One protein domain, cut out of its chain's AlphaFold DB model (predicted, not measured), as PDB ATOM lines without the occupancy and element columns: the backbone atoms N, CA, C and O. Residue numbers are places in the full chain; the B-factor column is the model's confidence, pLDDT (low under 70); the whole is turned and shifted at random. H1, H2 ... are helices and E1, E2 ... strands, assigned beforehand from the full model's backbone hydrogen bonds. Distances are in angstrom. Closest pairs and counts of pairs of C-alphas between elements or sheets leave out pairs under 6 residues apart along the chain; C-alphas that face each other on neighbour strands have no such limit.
ATOM      1  N   ASN A  84      99.751  88.328  46.384       88.44
ATOM      2  CA  ASN A  84      98.904  88.029  45.224       88.44
ATOM      3  C   ASN A  84      99.277  88.916  44.027       88.44
ATOM      4  O   ASN A  84      99.509  88.412  42.935       88.44
ATOM      5  N   LEU A  85      99.452  90.228  44.237       89.31
ATOM      6  CA  LEU A  85      99.865  91.147  43.166       89.31
ATOM      7  C   LEU A  85     101.245  90.816  42.578       89.31
ATOM      8  O   LEU A  85     101.474  91.042  41.390       89.31
ATOM      9  N   ILE A  86     102.170  90.310  43.397       90.56
ATOM     10  CA  ILE A  86     103.509  89.915  42.946       90.56
ATOM     11  C   ILE A  86     103.436  88.600  42.163       90.56
ATOM     12  O   ILE A  86     103.984  88.523  41.064       90.56
ATOM     13  N   LEU A  87     102.752  87.585  42.701       88.00
ATOM     14  CA  LEU A  87     102.663  86.258  42.087       88.00
ATOM     15  C   LEU A  87     101.825  86.259  40.805       88.00
ATOM     16  O   LEU A  87     102.174  85.580  39.845       88.00
ATOM     17  N   HIS A  88     100.745  87.042  40.762       88.50
ATOM     18  CA  HIS A  88      99.860  87.146  39.594       88.50
ATOM     19  C   HIS A  88     100.338  88.182  38.572       88.50
ATOM     20  O   HIS A  88      99.652  88.460  37.587       88.50
ATOM     21  N   ASN A  89     101.527  88.762  38.762       92.19
ATOM     22  CA  ASN A  89     102.145  89.576  37.726       92.19
ATOM     23  C   ASN A  89     102.519  88.689  36.528       92.19
ATOM     24  O   ASN A  89     103.219  87.690  36.679       92.19
ATOM     25  N   LYS A  90     102.112  89.098  35.321       89.19
ATOM     26  CA  LYS A  90     102.360  88.370  34.068       89.19
ATOM     27  C   LYS A  90     103.833  88.031  33.841       89.19
ATOM     28  O   LYS A  90     104.127  86.927  33.398       89.19
ATOM     29  N   GLU A  91     104.754  88.949  34.134       91.19
ATOM     30  CA  GLU A  91     106.192  88.714  33.930       91.19
ATOM     31  C   GLU A  91     106.725  87.653  34.897       91.19
ATOM     32  O   GLU A  91     107.471  86.753  34.507       91.19
ATOM     33  N   PHE A  92     106.291  87.721  36.159       92.56
ATOM     34  CA  PHE A  92     106.662  86.740  37.171       92.56
ATOM     35  C   PHE A  92     106.064  85.370  36.853       92.56
ATOM     36  O   PHE A  92     106.777  84.373  36.872       92.56
ATOM     37  N   GLN A  93     104.782  85.325  36.492       90.81
ATOM     38  CA  GLN A  93     104.072  84.096  36.162       90.81
ATOM     39  C   GLN A  93     104.671  83.409  34.928       90.81
ATOM     40  O   GLN A  93     104.823  82.194  34.925       90.81
ATOM     41  N   GLN A  94     105.082  84.162  33.900       90.06
ATOM     42  CA  GLN A  94     105.787  83.600  32.739       90.06
ATOM     43  C   GLN A  94     107.099  82.917  33.141       90.06
ATOM     44  O   GLN A  94     107.375  81.797  32.703       90.06
ATOM     45  N   LEU A  95     107.890  83.570  33.997       92.12
ATOM     46  CA  LEU A  95     109.138  83.008  34.506       92.12
ATOM     47  C   LEU A  95     108.877  81.792  35.408       92.12
ATOM     48  O   LEU A  95     109.536  80.761  35.259       92.12
ATOM     49  N   GLU A  96     107.905  81.889  36.317       93.50
ATOM     50  CA  GLU A  96     107.520  80.809  37.227       93.50
ATOM     51  C   GLU A  96     107.026  79.589  36.444       93.50
ATOM     52  O   GLU A  96     107.492  78.479  36.699       93.50
ATOM     53  N   THR A  97     106.158  79.784  35.448       92.75
ATOM     54  CA  THR A  97     105.673  78.724  34.561       92.75
ATOM     55  C   THR A  97     106.830  78.045  33.840       92.75
ATOM     56  O   THR A  97     106.912  76.820  33.862       92.75
ATOM     57  N   ALA A  98     107.755  78.802  33.242       92.25
ATOM     58  CA  ALA A  98     108.877  78.225  32.504       92.25
ATOM     59  C   ALA A  98     109.755  77.322  33.386       92.25
ATOM     60  O   ALA A  98     110.038  76.175  33.032       92.25
ATOM     61  N   TRP A  99     110.142  77.813  34.565       94.38
ATOM     62  CA  TRP A  99     110.995  77.059  35.483       94.38
ATOM     63  C   TRP A  99     110.266  75.905  36.161       94.38
ATOM     64  O   TRP A  99     110.860  74.845  36.360       94.38
ATOM     65  N   ARG A 100     108.984  76.064  36.497       93.50
ATOM     66  CA  ARG A 100     108.201  74.974  37.088       93.50
ATOM     67  C   ARG A 100     107.833  73.900  36.078       93.50
ATOM     68  O   ARG A 100     107.853  72.735  36.451       93.50
ATOM     69  N   SER A 101     107.574  74.244  34.819       92.75
ATOM     70  CA  SER A 101     107.430  73.255  33.747       92.75
ATOM     71  C   SER A 101     108.718  72.456  33.541       92.75
ATOM     72  O   SER A 101     108.671  71.233  33.416       92.75
ATOM     73  N   LEU A 102     109.881  73.114  33.589       93.88
ATOM     74  CA  LEU A 102     111.168  72.417  33.555       93.88
ATOM     75  C   LEU A 102     111.357  71.519  34.789       93.88
ATOM     76  O   LEU A 102     111.769  70.369  34.655       93.88
ATOM     77  N   LYS A 103     111.023  72.015  35.986       94.56
ATOM     78  CA  LYS A 103     111.072  71.234  37.228       94.56
ATOM     79  C   LYS A 103     110.162  70.007  37.158       94.56
ATOM     80  O   LYS A 103     110.603  68.924  37.517       94.56
ATOM     81  N   TYR A 104     108.950  70.166  36.626       93.88
ATOM     82  CA  TYR A 104     108.018  69.072  36.378       93.88
ATOM     83  C   TYR A 104     108.660  67.994  35.497       93.88
ATOM     84  O   TYR A 104     108.668  66.827  35.876       93.88
ATOM     85  N   LEU A 105     109.272  68.375  34.371       93.44
ATOM     86  CA  LEU A 105     109.947  67.423  33.486       93.44
ATOM     87  C   LEU A 105     111.117  66.706  34.179       93.44
ATOM     88  O   LEU A 105     111.267  65.497  34.024       93.44
ATOM     89  N   ILE A 106     111.930  67.436  34.948       94.44
ATOM     90  CA  ILE A 106     113.062  66.872  35.696       94.44
ATOM     91  C   ILE A 106     112.570  65.861  36.737       94.44
ATOM     92  O   ILE A 106     113.115  64.767  36.821       94.44
ATOM     93  N   ASP A 107     111.529  66.191  37.501       93.25
ATOM     94  CA  ASP A 107     111.024  65.318  38.568       93.25
ATOM     95  C   ASP A 107     110.375  64.037  38.033       93.25
ATOM     96  O   ASP A 107     110.437  62.999  38.689       93.25
ATOM     97  N   HIS A 108     109.814  64.086  36.824       90.88
ATOM     98  CA  HIS A 108     109.197  62.933  36.161       90.88
ATOM     99  C   HIS A 108     110.162  62.150  35.259       90.88
ATOM    100  O   HIS A 108     109.742  61.209  34.589       90.88
ATOM    101  N   THR A 109     111.447  62.517  35.221       93.25
ATOM    102  CA  THR A 109     112.453  61.844  34.393       93.25
ATOM    103  C   THR A 109     113.406  61.020  35.253       93.25
ATOM    104  O   THR A 109     114.076  61.545  36.141       93.25
ATOM    105  N   ASP A 110     113.545  59.726  34.944       92.81
ATOM    106  CA  ASP A 110     114.564  58.890  35.579       92.81
ATOM    107  C   ASP A 110     115.932  59.057  34.896       92.81
ATOM    108  O   ASP A 110     116.262  58.406  33.901       92.81
ATOM    109  N   PHE A 111     116.767  59.929  35.462       93.56
ATOM    110  CA  PHE A 111     118.129  60.174  34.977       93.56
ATOM    111  C   PHE A 111     119.081  58.981  35.149       93.56
ATOM    112  O   PHE A 111     120.162  58.978  34.556       93.56
ATOM    113  N   ARG A 112     118.724  57.955  35.936       93.25
ATOM    114  CA  ARG A 112     119.546  56.738  36.065       93.25
ATOM    115  C   ARG A 112     119.485  55.894  34.797       93.25
ATOM    116  O   ARG A 112     120.450  55.208  34.465       93.25
ATOM    117  N   GLU A 113     118.403  56.017  34.036       92.75
ATOM    118  CA  GLU A 113     118.158  55.255  32.819       92.75
ATOM    119  C   GLU A 113     118.731  55.943  31.560       92.75
ATOM    120  O   GLU A 113     118.163  55.854  30.475       92.75
ATOM    121  N   ASN A 114     119.914  56.562  31.648       90.44
ATOM    122  CA  ASN A 114     120.622  57.222  30.532       90.44
ATOM    123  C   ASN A 114     119.828  58.333  29.818       90.44
ATOM    124  O   ASN A 114     119.991  58.533  28.615       90.44
ATOM    125  N   VAL A 115     118.988  59.064  30.545       92.81
ATOM    126  CA  VAL A 115     118.329  60.263  30.018       92.81
ATOM    127  C   VAL A 115     119.158  61.490  30.381       92.81
ATOM    128  O   VAL A 115     119.623  61.622  31.513       92.81
ATOM    129  N   LEU A 247      97.836  72.267  35.058       91.62
ATOM    130  CA  LEU A 247      98.136  72.956  36.305       91.62
ATOM    131  C   LEU A 247      99.492  72.497  36.862       91.62
ATOM    132  O   LEU A 247      99.703  71.313  37.102       91.62
ATOM    133  N   LEU A 248     100.412  73.438  37.094       90.06
ATOM    134  CA  LEU A 248     101.743  73.132  37.646       90.06
ATOM    135  C   LEU A 248     101.783  73.156  39.172       90.06
ATOM    136  O   LEU A 248     102.632  72.513  39.787       90.06
ATOM    137  N   ARG A 249     100.932  73.979  39.788       90.00
ATOM    138  CA  ARG A 249     100.990  74.284  41.216       90.00
ATOM    139  C   ARG A 249      99.589  74.525  41.771       90.00
ATOM    140  O   ARG A 249      98.805  75.249  41.165       90.00
ATOM    141  N   LEU A 250      99.331  73.993  42.967       88.19
ATOM    142  CA  LEU A 250      98.151  74.352  43.751       88.19
ATOM    143  C   LEU A 250      98.294  75.759  44.352       88.19
ATOM    144  O   LEU A 250      99.387  76.110  44.818       88.19
ATOM    145  N   PRO A 251      97.209  76.545  44.397       88.44
ATOM    146  CA  PRO A 251      97.197  77.808  45.116       88.44
ATOM    147  C   PRO A 251      97.641  77.632  46.570       88.44
ATOM    148  O   PRO A 251      97.297  76.639  47.224       88.44
ATOM    149  N   TYR A 252      98.414  78.589  47.077       87.88
ATOM    150  CA  TYR A 252      98.834  78.571  48.473       87.88
ATOM    151  C   TYR A 252      97.632  78.777  49.394       87.88
ATOM    152  O   TYR A 252      96.762  79.609  49.148       87.88
ATOM    153  N   GLY A 253      97.600  78.013  50.475       83.19
ATOM    154  CA  GLY A 253      96.532  78.085  51.455       83.19
ATOM    155  C   GLY A 253      96.816  77.152  52.624       83.19
ATOM    156  O   GLY A 253      97.608  76.218  52.472       83.19
ATOM    157  N   PRO A 254      96.176  77.381  53.779       77.44
ATOM    158  CA  PRO A 254      96.377  76.555  54.967       77.44
ATOM    159  C   PRO A 254      96.002  75.088  54.723       77.44
ATOM    160  O   PRO A 254      96.695  74.200  55.215       77.44
ATOM    161  N   ASP A 255      94.967  74.844  53.915       77.62
ATOM    162  CA  ASP A 255      94.468  73.500  53.604       77.62
ATOM    163  C   ASP A 255      95.258  72.802  52.482       77.62
ATOM    164  O   ASP A 255      95.245  71.577  52.386       77.62
ATOM    165  N   ASN A 256      95.966  73.575  51.648       78.12
ATOM    166  CA  ASN A 256      96.716  73.075  50.493       78.12
ATOM    167  C   ASN A 256      98.223  73.062  50.783       78.12
ATOM    168  O   ASN A 256      98.776  72.086  51.287       78.12
ATOM    169  N   ILE A 257      98.904  74.160  50.442       81.25
ATOM    170  CA  ILE A 257     100.343  74.338  50.620       81.25
ATOM    171  C   ILE A 257     100.554  75.432  51.675       81.25
ATOM    172  O   ILE A 257     100.532  76.618  51.322       81.25
ATOM    173  N   PRO A 258     100.765  75.068  52.954       83.94
ATOM    174  CA  PRO A 258     100.952  76.047  54.014       83.94
ATOM    175  C   PRO A 258     102.332  76.706  53.923       83.94
ATOM    176  O   PRO A 258     103.357  76.055  53.693       83.94
ATOM    177  N   VAL A 259     102.367  78.016  54.156       85.88
ATOM    178  CA  VAL A 259     103.605  78.797  54.255       85.88
ATOM    179  C   VAL A 259     104.047  78.842  55.719       85.88
ATOM    180  O   VAL A 259     103.241  79.057  56.615       85.88
ATOM    181  N   LYS A 260     105.343  78.637  55.981       81.25
ATOM    182  CA  LYS A 260     105.878  78.566  57.357       81.25
ATOM    183  C   LYS A 260     105.958  79.921  58.068       81.25
ATOM    184  O   LYS A 260     106.024  79.951  59.289       81.25
ATOM    185  N   SER A 261     106.044  81.013  57.311       80.38
ATOM    186  CA  SER A 261     106.366  82.342  57.845       80.38
ATOM    187  C   SER A 261     105.142  83.164  58.244       80.38
ATOM    188  O   SER A 261     105.238  83.929  59.195       80.38
ATOM    189  N   PHE A 262     104.030  83.043  57.517       83.44
ATOM    190  CA  PHE A 262     102.795  83.792  57.761       83.44
ATOM    191  C   PHE A 262     101.594  83.056  57.156       83.44
ATOM    192  O   PHE A 262     101.782  82.184  56.299       83.44
ATOM    193  N   HIS A 263     100.371  83.403  57.574       83.31
ATOM    194  CA  HIS A 263      99.163  82.807  57.001       83.31
ATOM    195  C   HIS A 263      98.886  83.414  55.631       83.31
ATOM    196  O   HIS A 263      98.280  84.478  55.504       83.31
ATOM    197  N   TYR A 264      99.362  82.723  54.599       85.12
ATOM    198  CA  TYR A 264      99.127  83.101  53.218       85.12
ATOM    199  C   TYR A 264      97.978  82.296  52.619       85.12
ATOM    200  O   TYR A 264      98.049  81.068  52.538       85.12
ATOM    201  N   THR A 265      96.959  83.013  52.152       85.06
ATOM    202  CA  THR A 265      95.883  82.458  51.331       85.06
ATOM    203  C   THR A 265      95.899  83.178  49.993       85.06
ATOM    204  O   THR A 265      95.635  84.381  49.924       85.06
ATOM    205  N   GLU A 266      96.252  82.443  48.944       86.25
ATOM    206  CA  GLU A 266      96.281  82.952  47.579       86.25
ATOM    207  C   GLU A 266      94.851  83.130  47.065       86.25
ATOM    208  O   GLU A 266      94.029  82.216  47.155       86.25
ATOM    209  N   ASP A 267      94.552  84.317  46.542       82.94
ATOM    210  CA  ASP A 267      93.223  84.629  46.022       82.94
ATOM    211  C   ASP A 267      93.135  84.254  44.541       82.94
ATOM    212  O   ASP A 267      93.804  84.845  43.699       82.94
ATOM    213  N   VAL A 268      92.313  83.259  44.222       79.88
ATOM    214  CA  VAL A 268      92.091  82.775  42.849       79.88
ATOM    215  C   VAL A 268      90.696  83.124  42.324       79.88
ATOM    216  O   VAL A 268      90.243  82.553  41.331       79.88
ATOM    217  N   ALA A 269      89.997  84.063  42.971       68.44
ATOM    218  CA  ALA A 269      88.634  84.443  42.605       68.44
ATOM    219  C   ALA A 269      88.519  85.121  41.225       68.44
ATOM    220  O   ALA A 269      87.456  85.056  40.609       68.44
ATOM    221  N   ASP A 270      89.604  85.719  40.717       62.97
ATOM    222  CA  ASP A 270      89.646  86.425  39.422       62.97
ATOM    223  C   ASP A 270      89.635  85.487  38.192       62.97
ATOM    224  O   ASP A 270      89.622  85.946  37.046       62.97
ATOM    225  N   GLY A 271      89.572  84.170  38.411       68.94
ATOM    226  CA  GLY A 271      89.361  83.165  37.372       68.94
ATOM    227  C   GLY A 271      90.641  82.469  36.911       68.94
ATOM    228  O   GLY A 271      91.667  82.458  37.591       68.94
ATOM    229  N   ASP A 272      90.571  81.847  35.734       72.38
ATOM    230  CA  ASP A 272      91.586  80.890  35.278       72.38
ATOM    231  C   ASP A 272      92.973  81.512  35.082       72.38
ATOM    232  O   ASP A 272      93.975  80.812  35.192       72.38
ATOM    233  N   ALA A 273      93.064  82.827  34.883       74.38
ATOM    234  CA  ALA A 273      94.336  83.532  34.740       74.38
ATOM    235  C   ALA A 273      95.202  83.517  36.015       74.38
ATOM    236  O   ALA A 273      96.429  83.579  35.910       74.38
ATOM    237  N   SER A 274      94.593  83.404  37.200       79.44
ATOM    238  CA  SER A 274      95.316  83.391  38.481       79.44
ATOM    239  C   SER A 274      96.009  82.054  38.760       79.44
ATOM    240  O   SER A 274      96.898  81.979  39.607       79.44
ATOM    241  N   PHE A 275      95.643  80.989  38.040       86.12
ATOM    242  CA  PHE A 275      96.297  79.690  38.164       86.12
ATOM    243  C   PHE A 275      97.586  79.622  37.347       86.12
ATOM    244  O   PHE A 275      97.726  80.218  36.278       86.12
ATOM    245  N   LEU A 276      98.542  78.833  37.836       89.75
ATOM    246  CA  LEU A 276      99.811  78.635  37.151       89.75
ATOM    247  C   LEU A 276      99.719  77.501  36.123       89.75
ATOM    248  O   LEU A 276      99.972  76.330  36.426       89.75
ATOM    249  N   TRP A 277      99.368  77.875  34.897       90.94
ATOM    250  CA  TRP A 277      99.254  76.961  33.765       90.94
ATOM    251  C   TRP A 277     100.601  76.711  33.085       90.94
ATOM    252  O   TRP A 277     101.262  77.645  32.630       90.94
ATOM    253  N   GLY A 278     100.974  75.438  32.988       90.31
ATOM    254  CA  GLY A 278     102.170  74.925  32.335       90.31
ATOM    255  C   GLY A 278     101.955  74.497  30.895       90.31
ATOM    256  O   GLY A 278     100.871  74.080  30.491       90.31
ATOM    257  N   ASN A 279     103.026  74.564  30.114       92.06
ATOM    258  CA  ASN A 279     103.014  74.138  28.724       92.06
ATOM    259  C   ASN A 279     102.947  72.602  28.622       92.06
ATOM    260  O   ASN A 279     103.837  71.901  29.107       92.06
ATOM    261  N   ALA A 280     101.912  72.091  27.951       91.88
ATOM    262  CA  ALA A 280     101.655  70.661  27.775       91.88
ATOM    263  C   ALA A 280     102.780  69.895  27.065       91.88
ATOM    264  O   ALA A 280     102.933  68.696  27.292       91.88
ATOM    265  N   ALA A 281     103.627  70.572  26.283       93.31
ATOM    266  CA  ALA A 281     104.794  69.958  25.656       93.31
ATOM    267  C   ALA A 281     105.742  69.320  26.689       93.31
ATOM    268  O   ALA A 281     106.350  68.287  26.413       93.31
ATOM    269  N   PHE A 282     105.830  69.874  27.907       94.19
ATOM    270  CA  PHE A 282     106.619  69.273  28.988       94.19
ATOM    271  C   PHE A 282     105.985  67.994  29.535       94.19
ATOM    272  O   PHE A 282     106.704  67.028  29.782       94.19
ATOM    273  N   ALA A 283     104.657  67.961  29.683       92.94
ATOM    274  CA  ALA A 283     103.942  66.756  30.102       92.94
ATOM    275  C   ALA A 283     104.063  65.647  29.052       92.94
ATOM    276  O   ALA A 283     104.369  64.503  29.385       92.94
ATOM    277  N   PHE A 284     103.938  66.008  27.775       92.62
ATOM    278  CA  PHE A 284     104.164  65.085  26.674       92.62
ATOM    279  C   PHE A 284     105.601  64.536  26.671       92.62
ATOM    280  O   PHE A 284     105.815  63.323  26.633       92.62
ATOM    281  N   THR A 285     106.597  65.412  26.813       93.56
ATOM    282  CA  THR A 285     108.008  65.004  26.882       93.56
ATOM    283  C   THR A 285     108.275  64.091  28.081       93.56
ATOM    284  O   THR A 285     109.019  63.125  27.950       93.56
ATOM    285  N   ALA A 286     107.621  64.322  29.223       93.62
ATOM    286  CA  ALA A 286     107.738  63.448  30.390       93.62
ATOM    287  C   ALA A 286     107.221  62.020  30.124       93.62
ATOM    288  O   ALA A 286     107.675  61.070  30.757       93.62
ATOM    289  N   ARG A 287     106.273  61.827  29.197       93.69
ATOM    290  CA  ARG A 287     105.859  60.482  28.749       93.69
ATOM    291  C   ARG A 287     106.872  59.869  27.788       93.69
ATOM    292  O   ARG A 287     107.157  58.679  27.881       93.69
ATOM    293  N   VAL A 288     107.475  60.674  26.911       93.75
ATOM    294  CA  VAL A 288     108.561  60.229  26.018       93.75
ATOM    295  C   VAL A 288     109.765  59.733  26.827       93.75
ATOM    296  O   VAL A 288     110.290  58.653  26.543       93.75
ATOM    297  N   THR A 289     110.178  60.475  27.860       94.19
ATOM    298  CA  THR A 289     111.301  60.092  28.730       94.19
ATOM    299  C   THR A 289     110.988  58.862  29.576       94.19
ATOM    300  O   THR A 289     111.845  57.988  29.679       94.19
ATOM    301  N   ASP A 290     109.773  58.734  30.122       93.19
ATOM    302  CA  ASP A 290     109.345  57.537  30.868       93.19
ATOM    303  C   ASP A 290     109.306  56.290  29.966       93.19
ATOM    304  O   ASP A 290     109.818  55.228  30.327       93.19
ATOM    305  N   SER A 291     108.792  56.429  28.739       94.00
ATOM    306  CA  SER A 291     108.797  55.366  27.729       94.00
ATOM    307  C   SER A 291     110.224  54.890  27.429       94.00
ATOM    308  O   SER A 291     110.517  53.688  27.469       94.00
ATOM    309  N   PHE A 292     111.150  55.834  27.227       94.25
ATOM    310  CA  PHE A 292     112.563  55.526  27.034       94.25
ATOM    311  C   PHE A 292     113.202  54.892  28.274       94.25
ATOM    312  O   PHE A 292     113.950  53.928  28.130       94.25
ATOM    313  N   ALA A 293     112.905  55.372  29.480       92.88
ATOM    314  CA  ALA A 293     113.454  54.808  30.710       92.88
ATOM    315  C   ALA A 293     113.051  53.333  30.883       92.88
ATOM    316  O   ALA A 293     113.890  52.490  31.196       92.88
ATOM    317  N   ARG A 294     111.790  52.994  30.587       91.44
ATOM    318  CA  ARG A 294     111.254  51.632  30.744       91.44
ATOM    319  C   ARG A 294     111.664  50.677  29.630       91.44
ATOM    320  O   ARG A 294     112.000  49.525  29.899       91.44
ATOM    321  N   TYR A 295     111.594  51.127  28.380       92.12
ATOM    322  CA  TYR A 295     111.715  50.247  27.213       92.12
ATOM    323  C   TYR A 295     112.978  50.487  26.393       92.12
ATOM    324  O   TYR A 295     113.279  49.687  25.513       92.12
ATOM    325  N   ARG A 296     113.716  51.571  26.659       92.31
ATOM    326  CA  ARG A 296     114.804  52.099  25.811       92.31
ATOM    327  C   ARG A 296     114.346  52.518  24.409       92.31
ATOM    328  O   ARG A 296     115.172  52.704  23.521       92.31
ATOM    329  N   TRP A 297     113.034  52.691  24.235       91.62
ATOM    330  CA  TRP A 297     112.359  53.109  23.009       91.62
ATOM    331  C   TRP A 297     111.164  53.999  23.356       91.62
ATOM    332  O   TRP A 297     110.465  53.735  24.328       91.62
ATOM    333  N   CYS A 298     110.886  55.002  22.526       90.38
ATOM    334  CA  CYS A 298     109.833  55.997  22.765       90.38
ATOM    335  C   CYS A 298     108.502  55.659  22.065       90.38
ATOM    336  O   CYS A 298     107.834  56.547  21.546       90.38
ATOM    337  N   ALA A 299     108.139  54.377  21.969       89.44
ATOM    338  CA  ALA A 299     106.945  53.952  21.225       89.44
ATOM    339  C   ALA A 299     105.650  54.052  22.051       89.44
ATOM    340  O   ALA A 299     104.574  54.286  21.503       89.44
ATOM    341  N   ASN A 300     105.752  53.882  23.370       90.88
ATOM    342  CA  ASN A 300     104.610  53.822  24.280       90.88
ATOM    343  C   ASN A 300     104.353  55.210  24.868       90.88
ATOM    344  O   ASN A 300     104.811  55.499  25.973       90.88
ATOM    345  N   ILE A 301     103.722  56.078  24.079       91.00
ATOM    346  CA  ILE A 301     103.452  57.489  24.420       91.00
ATOM    347  C   ILE A 301     101.990  57.890  24.171       91.00
ATOM    348  O   ILE A 301     101.631  59.051  24.337       91.00
ATOM    349  N   ILE A 302     101.146  56.936  23.765       89.69
ATOM    350  CA  ILE A 302      99.731  57.151  23.447       89.69
ATOM    351  C   ILE A 302      98.838  56.225  24.270       89.69
ATOM    352  O   ILE A 302      99.204  55.094  24.588       89.69
ATOM    353  N   GLY A 303      97.627  56.695  24.560       86.81
ATOM    354  CA  GLY A 303      96.585  55.916  25.218       86.81
ATOM    355  C   GLY A 303      96.709  55.875  26.751       86.81
ATOM    356  O   GLY A 303      97.822  55.795  27.280       86.81
ATOM    357  N   PRO A 304      95.580  55.843  27.488       87.06
ATOM    358  CA  PRO A 304      95.589  55.884  28.955       87.06
ATOM    359  C   PRO A 304      96.364  54.731  29.607       87.06
ATOM    360  O   PRO A 304      97.042  54.914  30.606       87.06
ATOM    361  N   GLN A 305      96.300  53.532  29.025       86.12
ATOM    362  CA  GLN A 305      97.043  52.358  29.509       86.12
ATOM    363  C   GLN A 305      98.302  52.066  28.675       86.12
ATOM    364  O   GLN A 305      99.053  51.149  28.994       86.12
ATOM    365  N   GLY A 306      98.532  52.830  27.602       84.00
ATOM    366  CA  GLY A 306      99.622  52.629  26.642       84.00
ATOM    367  C   GLY A 306     100.859  53.493  26.900       84.00
ATOM    368  O   GLY A 306     101.717  53.595  26.027       84.00
ATOM    369  N   GLY A 307     100.957  54.117  28.078       85.75
ATOM    370  CA  GLY A 307     102.061  55.011  28.452       85.75
ATOM    371  C   GLY A 307     101.814  56.495  28.159       85.75
ATOM    372  O   GLY A 307     102.683  57.313  28.433       85.75
ATOM    373  N   GLY A 308     100.635  56.860  27.642       89.00
ATOM    374  CA  GLY A 308     100.244  58.255  27.409       89.00
ATOM    375  C   GLY A 308      99.559  58.945  28.597       89.00
ATOM    376  O   GLY A 308      99.330  60.148  28.539       89.00
ATOM    377  N   ALA A 309      99.213  58.226  29.671       91.94
ATOM    378  CA  ALA A 309      98.548  58.828  30.829       91.94
ATOM    379  C   ALA A 309      99.493  59.753  31.595       91.94
ATOM    380  O   ALA A 309     100.545  59.311  32.049       91.94
ATOM    381  N   VAL A 310      99.102  61.014  31.774       91.44
ATOM    382  CA  VAL A 310      99.770  61.959  32.674       91.44
ATOM    383  C   VAL A 310      99.151  61.802  34.060       91.44
ATOM    384  O   VAL A 310      97.971  62.081  34.261       91.44
ATOM    385  N   GLU A 311      99.943  61.296  34.998       87.88
ATOM    386  CA  GLU A 311      99.517  61.002  36.368       87.88
ATOM    387  C   GLU A 311      99.939  62.127  37.326       87.88
ATOM    388  O   GLU A 311     100.727  62.998  36.958       87.88
ATOM    389  N   ASP A 312      99.410  62.091  38.553       85.38
ATOM    390  CA  ASP A 312      99.766  63.004  39.654       85.38
ATOM    391  C   ASP A 312      99.582  64.498  39.334       85.38
ATOM    392  O   ASP A 312     100.360  65.366  39.735       85.38
ATOM    393  N   LEU A 313      98.528  64.818  38.576       89.06
ATOM    394  CA  LEU A 313      98.178  66.206  38.310       89.06
ATOM    395  C   LEU A 313      97.588  66.873  39.566       89.06
ATOM    396  O   LEU A 313      96.741  66.273  40.236       89.06
ATOM    397  N   PRO A 314      97.966  68.130  39.868       87.12
ATOM    398  CA  PRO A 314      97.432  68.844  41.017       87.12
ATOM    399  C   PRO A 314      95.911  69.027  40.928       87.12
ATOM    400  O   PRO A 314      95.396  69.560  39.945       87.12
ATOM    401  N   LEU A 315      95.197  68.633  41.984       86.25
ATOM    402  CA  LEU A 315      93.749  68.805  42.122       86.25
ATOM    403  C   LEU A 315      93.453  69.870  43.178       86.25
ATOM    404  O   LEU A 315      93.717  69.670  44.361       86.25
ATOM    405  N   TYR A 316      92.904  71.004  42.747       85.00
ATOM    406  CA  TYR A 316      92.482  72.072  43.650       85.00
ATOM    407  C   TYR A 316      90.992  71.929  43.962       85.00
ATOM    408  O   TYR A 316      90.172  71.926  43.046       85.00
ATOM    409  N   GLN A 317      90.640  71.808  45.239       84.25
ATOM    410  CA  GLN A 317      89.246  71.737  45.681       84.25
ATOM    411  C   GLN A 317      88.798  73.118  46.149       84.25
ATOM    412  O   GLN A 317      89.500  73.766  46.924       84.25
ATOM    413  N   PHE A 318      87.636  73.565  45.689       81.69
ATOM    414  CA  PHE A 318      87.046  74.830  46.106       81.69
ATOM    415  C   PHE A 318      85.542  74.686  46.301       81.69
ATOM    416  O   PHE A 318      84.891  73.836  45.695       81.69
ATOM    417  N   GLU A 319      84.985  75.514  47.178       80.06
ATOM    418  CA  GLU A 319      83.546  75.544  47.408       80.06
ATOM    419  C   GLU A 319      82.882  76.475  46.390       80.06
ATOM    420  O   GLU A 319      83.181  77.669  46.321       80.06
ATOM    421  N   ALA A 320      81.969  75.929  45.591       77.25
ATOM    422  CA  ALA A 320      81.191  76.669  44.611       77.25
ATOM    423  C   ALA A 320      79.713  76.317  44.752       77.25
ATOM    424  O   ALA A 320      79.334  75.150  44.773       77.25
ATOM    425  N   MET A 321      78.860  77.342  44.845       77.19
ATOM    426  CA  MET A 321      77.403  77.178  44.980       77.19
ATOM    427  C   MET A 321      76.974  76.249  46.140       77.19
ATOM    428  O   MET A 321      75.918  75.626  46.069       77.19
ATOM    429  N   GLY A 322      77.766  76.184  47.218       79.75
ATOM    430  CA  GLY A 322      77.492  75.353  48.400       79.75
ATOM    431  C   GLY A 322      77.897  73.881  48.263       79.75
ATOM    432  O   GLY A 322      77.579  73.086  49.145       79.75
ATOM    433  N   GLU A 323      78.591  73.511  47.184       83.19
ATOM    434  CA  GLU A 323      79.179  72.185  46.997       83.19
ATOM    435  C   GLU A 323      80.701  72.281  46.837       83.19
ATOM    436  O   GLU A 323      81.231  73.226  46.251       83.19
ATOM    437  N   LEU A 324      81.412  71.273  47.348       83.88
ATOM    438  CA  LEU A 324      82.845  71.111  47.105       83.88
ATOM    439  C   LEU A 324      83.049  70.582  45.685       83.88
ATOM    440  O   LEU A 324      82.659  69.457  45.372       83.88
ATOM    441  N   GLN A 325      83.672  71.394  44.839       83.62
ATOM    442  CA  GLN A 325      84.008  71.049  43.463       83.62
ATOM    443  C   GLN A 325      85.525  70.981  43.294       83.62
ATOM    444  O   GLN A 325      86.283  71.722  43.921       83.62
ATOM    445  N   ASN A 326      85.979  70.084  42.421       85.38
ATOM    446  CA  ASN A 326      87.382  70.015  42.033       85.38
ATOM    447  C   ASN A 326      87.582  70.860  40.778       85.38
ATOM    448  O   ASN A 326      86.878  70.683  39.783       85.38
ATOM    449  N   LYS A 327      88.573  71.747  40.800       85.00
ATOM    450  CA  LYS A 327      89.060  72.404  39.594       85.00
ATOM    451  C   LYS A 327      89.731  71.358  38.712       85.00
ATOM    452  O   LYS A 327      90.537  70.551  39.179       85.00
ATOM    453  N   ILE A 328      89.384  71.395  37.434       88.56
ATOM    454  CA  ILE A 328      89.947  70.517  36.415       88.56
ATOM    455  C   ILE A 328      91.459  70.814  36.307       88.56
ATOM    456  O   ILE A 328      91.832  71.988  36.221       88.56
ATOM    457  N   PRO A 329      92.343  69.796  36.330       88.75
ATOM    458  CA  PRO A 329      93.792  70.007  36.236       88.75
ATOM    459  C   PRO A 329      94.279  70.485  34.865       88.75
ATOM    460  O   PRO A 329      95.409  70.947  34.737       88.75
ATOM    461  N   THR A 330      93.452  70.355  33.834       89.81
ATOM    462  CA  THR A 330      93.623  70.976  32.519       89.81
ATOM    463  C   THR A 330      92.743  72.218  32.415       89.81
ATOM    464  O   THR A 330      91.723  72.323  33.095       89.81
ATOM    465  N   GLN A 331      93.102  73.163  31.542       85.81
ATOM    466  CA  GLN A 331      92.295  74.381  31.353       85.81
ATOM    467  C   GLN A 331      90.857  74.086  30.914       85.81
ATOM    468  O   GLN A 331      89.946  74.852  31.208       85.81
TER     469      GLN A 331
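AT A GLANCE: This is residues 84 to 115 and 247 to 331 of the 349 residues of the protein "Type VI secretion protein, EvpB/VC_A0108 family" of Candidatus Electrothrix aarhusiensis (UniProt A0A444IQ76). What shape do these residues make? Two long helices, H2 and H3, run almost in line and the same way, side by side only where residues 101 to 105 of H2 meet residues 282 to 286 of H3; long loops and a small two-strand hairpin, E1 and E2, lie off this pair, and residues 319 to 324 of the hairpin stick out. How is it made up? The 117 printed residues hold H1, H2, H3, E1 and E2 in that order, a mixed class with under half of the residues in named elements, and the sheet E1 - E2 is antiparallel. How compact is it? It is only just loose, close to compact, with a radius of gyration of the C-alphas of 16.6 A and spans of 46 by 31 by 25 A.

IN THESE COORDINATES: Where are the helices? H1 is residues 84 to 87, from C-alpha 84 at (98.904, 88.029, 45.224). H2 is residues 90 to 107, 25.0 A long, and H3 is residues 280 to 295, 22.8 A long. Where are the strands? E1 is residues 316 to 320 and E2 is residues 323 to 327, ending with C-alpha 327 at (89.060, 72.404, 39.594).

HOW THE PARTS SIT: How do the helices stand? H1 and H2 are close but not clearly touching, their closest C-alphas, of Leu 87 and Gln 93, 6.5 A apart. H2 and H3 touch, closest at the C-alphas of Leu 105 and Ala 286, 5.5 A apart, at a shallow tilt of 9 degrees, the same way. Every O i to N i+4 pair is within hydrogen-bond range in H2 and H3; H1 is too short for one. How do the strands pair? The hairpin E1 and E2 is antiparallel at 142 degrees, with N 318 and O 325 within hydrogen-bond range at 2.9 A. What is apart? H2 is apart from E1 and E2, for instance.

THE WHOLE: How far does it reach? The two C-alphas farthest apart, of Asn 114 and Gly 322, are 50.1 A apart. Where is it cut or linked at length? Residues 116 to 246 are not printed, with 24.7 A from C-alpha 115 to C-alpha 247, and H3 to E1 is a long link of 20 residues. Where is confidence low? Residues 269 to 271 are under 70; the printed part's mean pLDDT is 87.8.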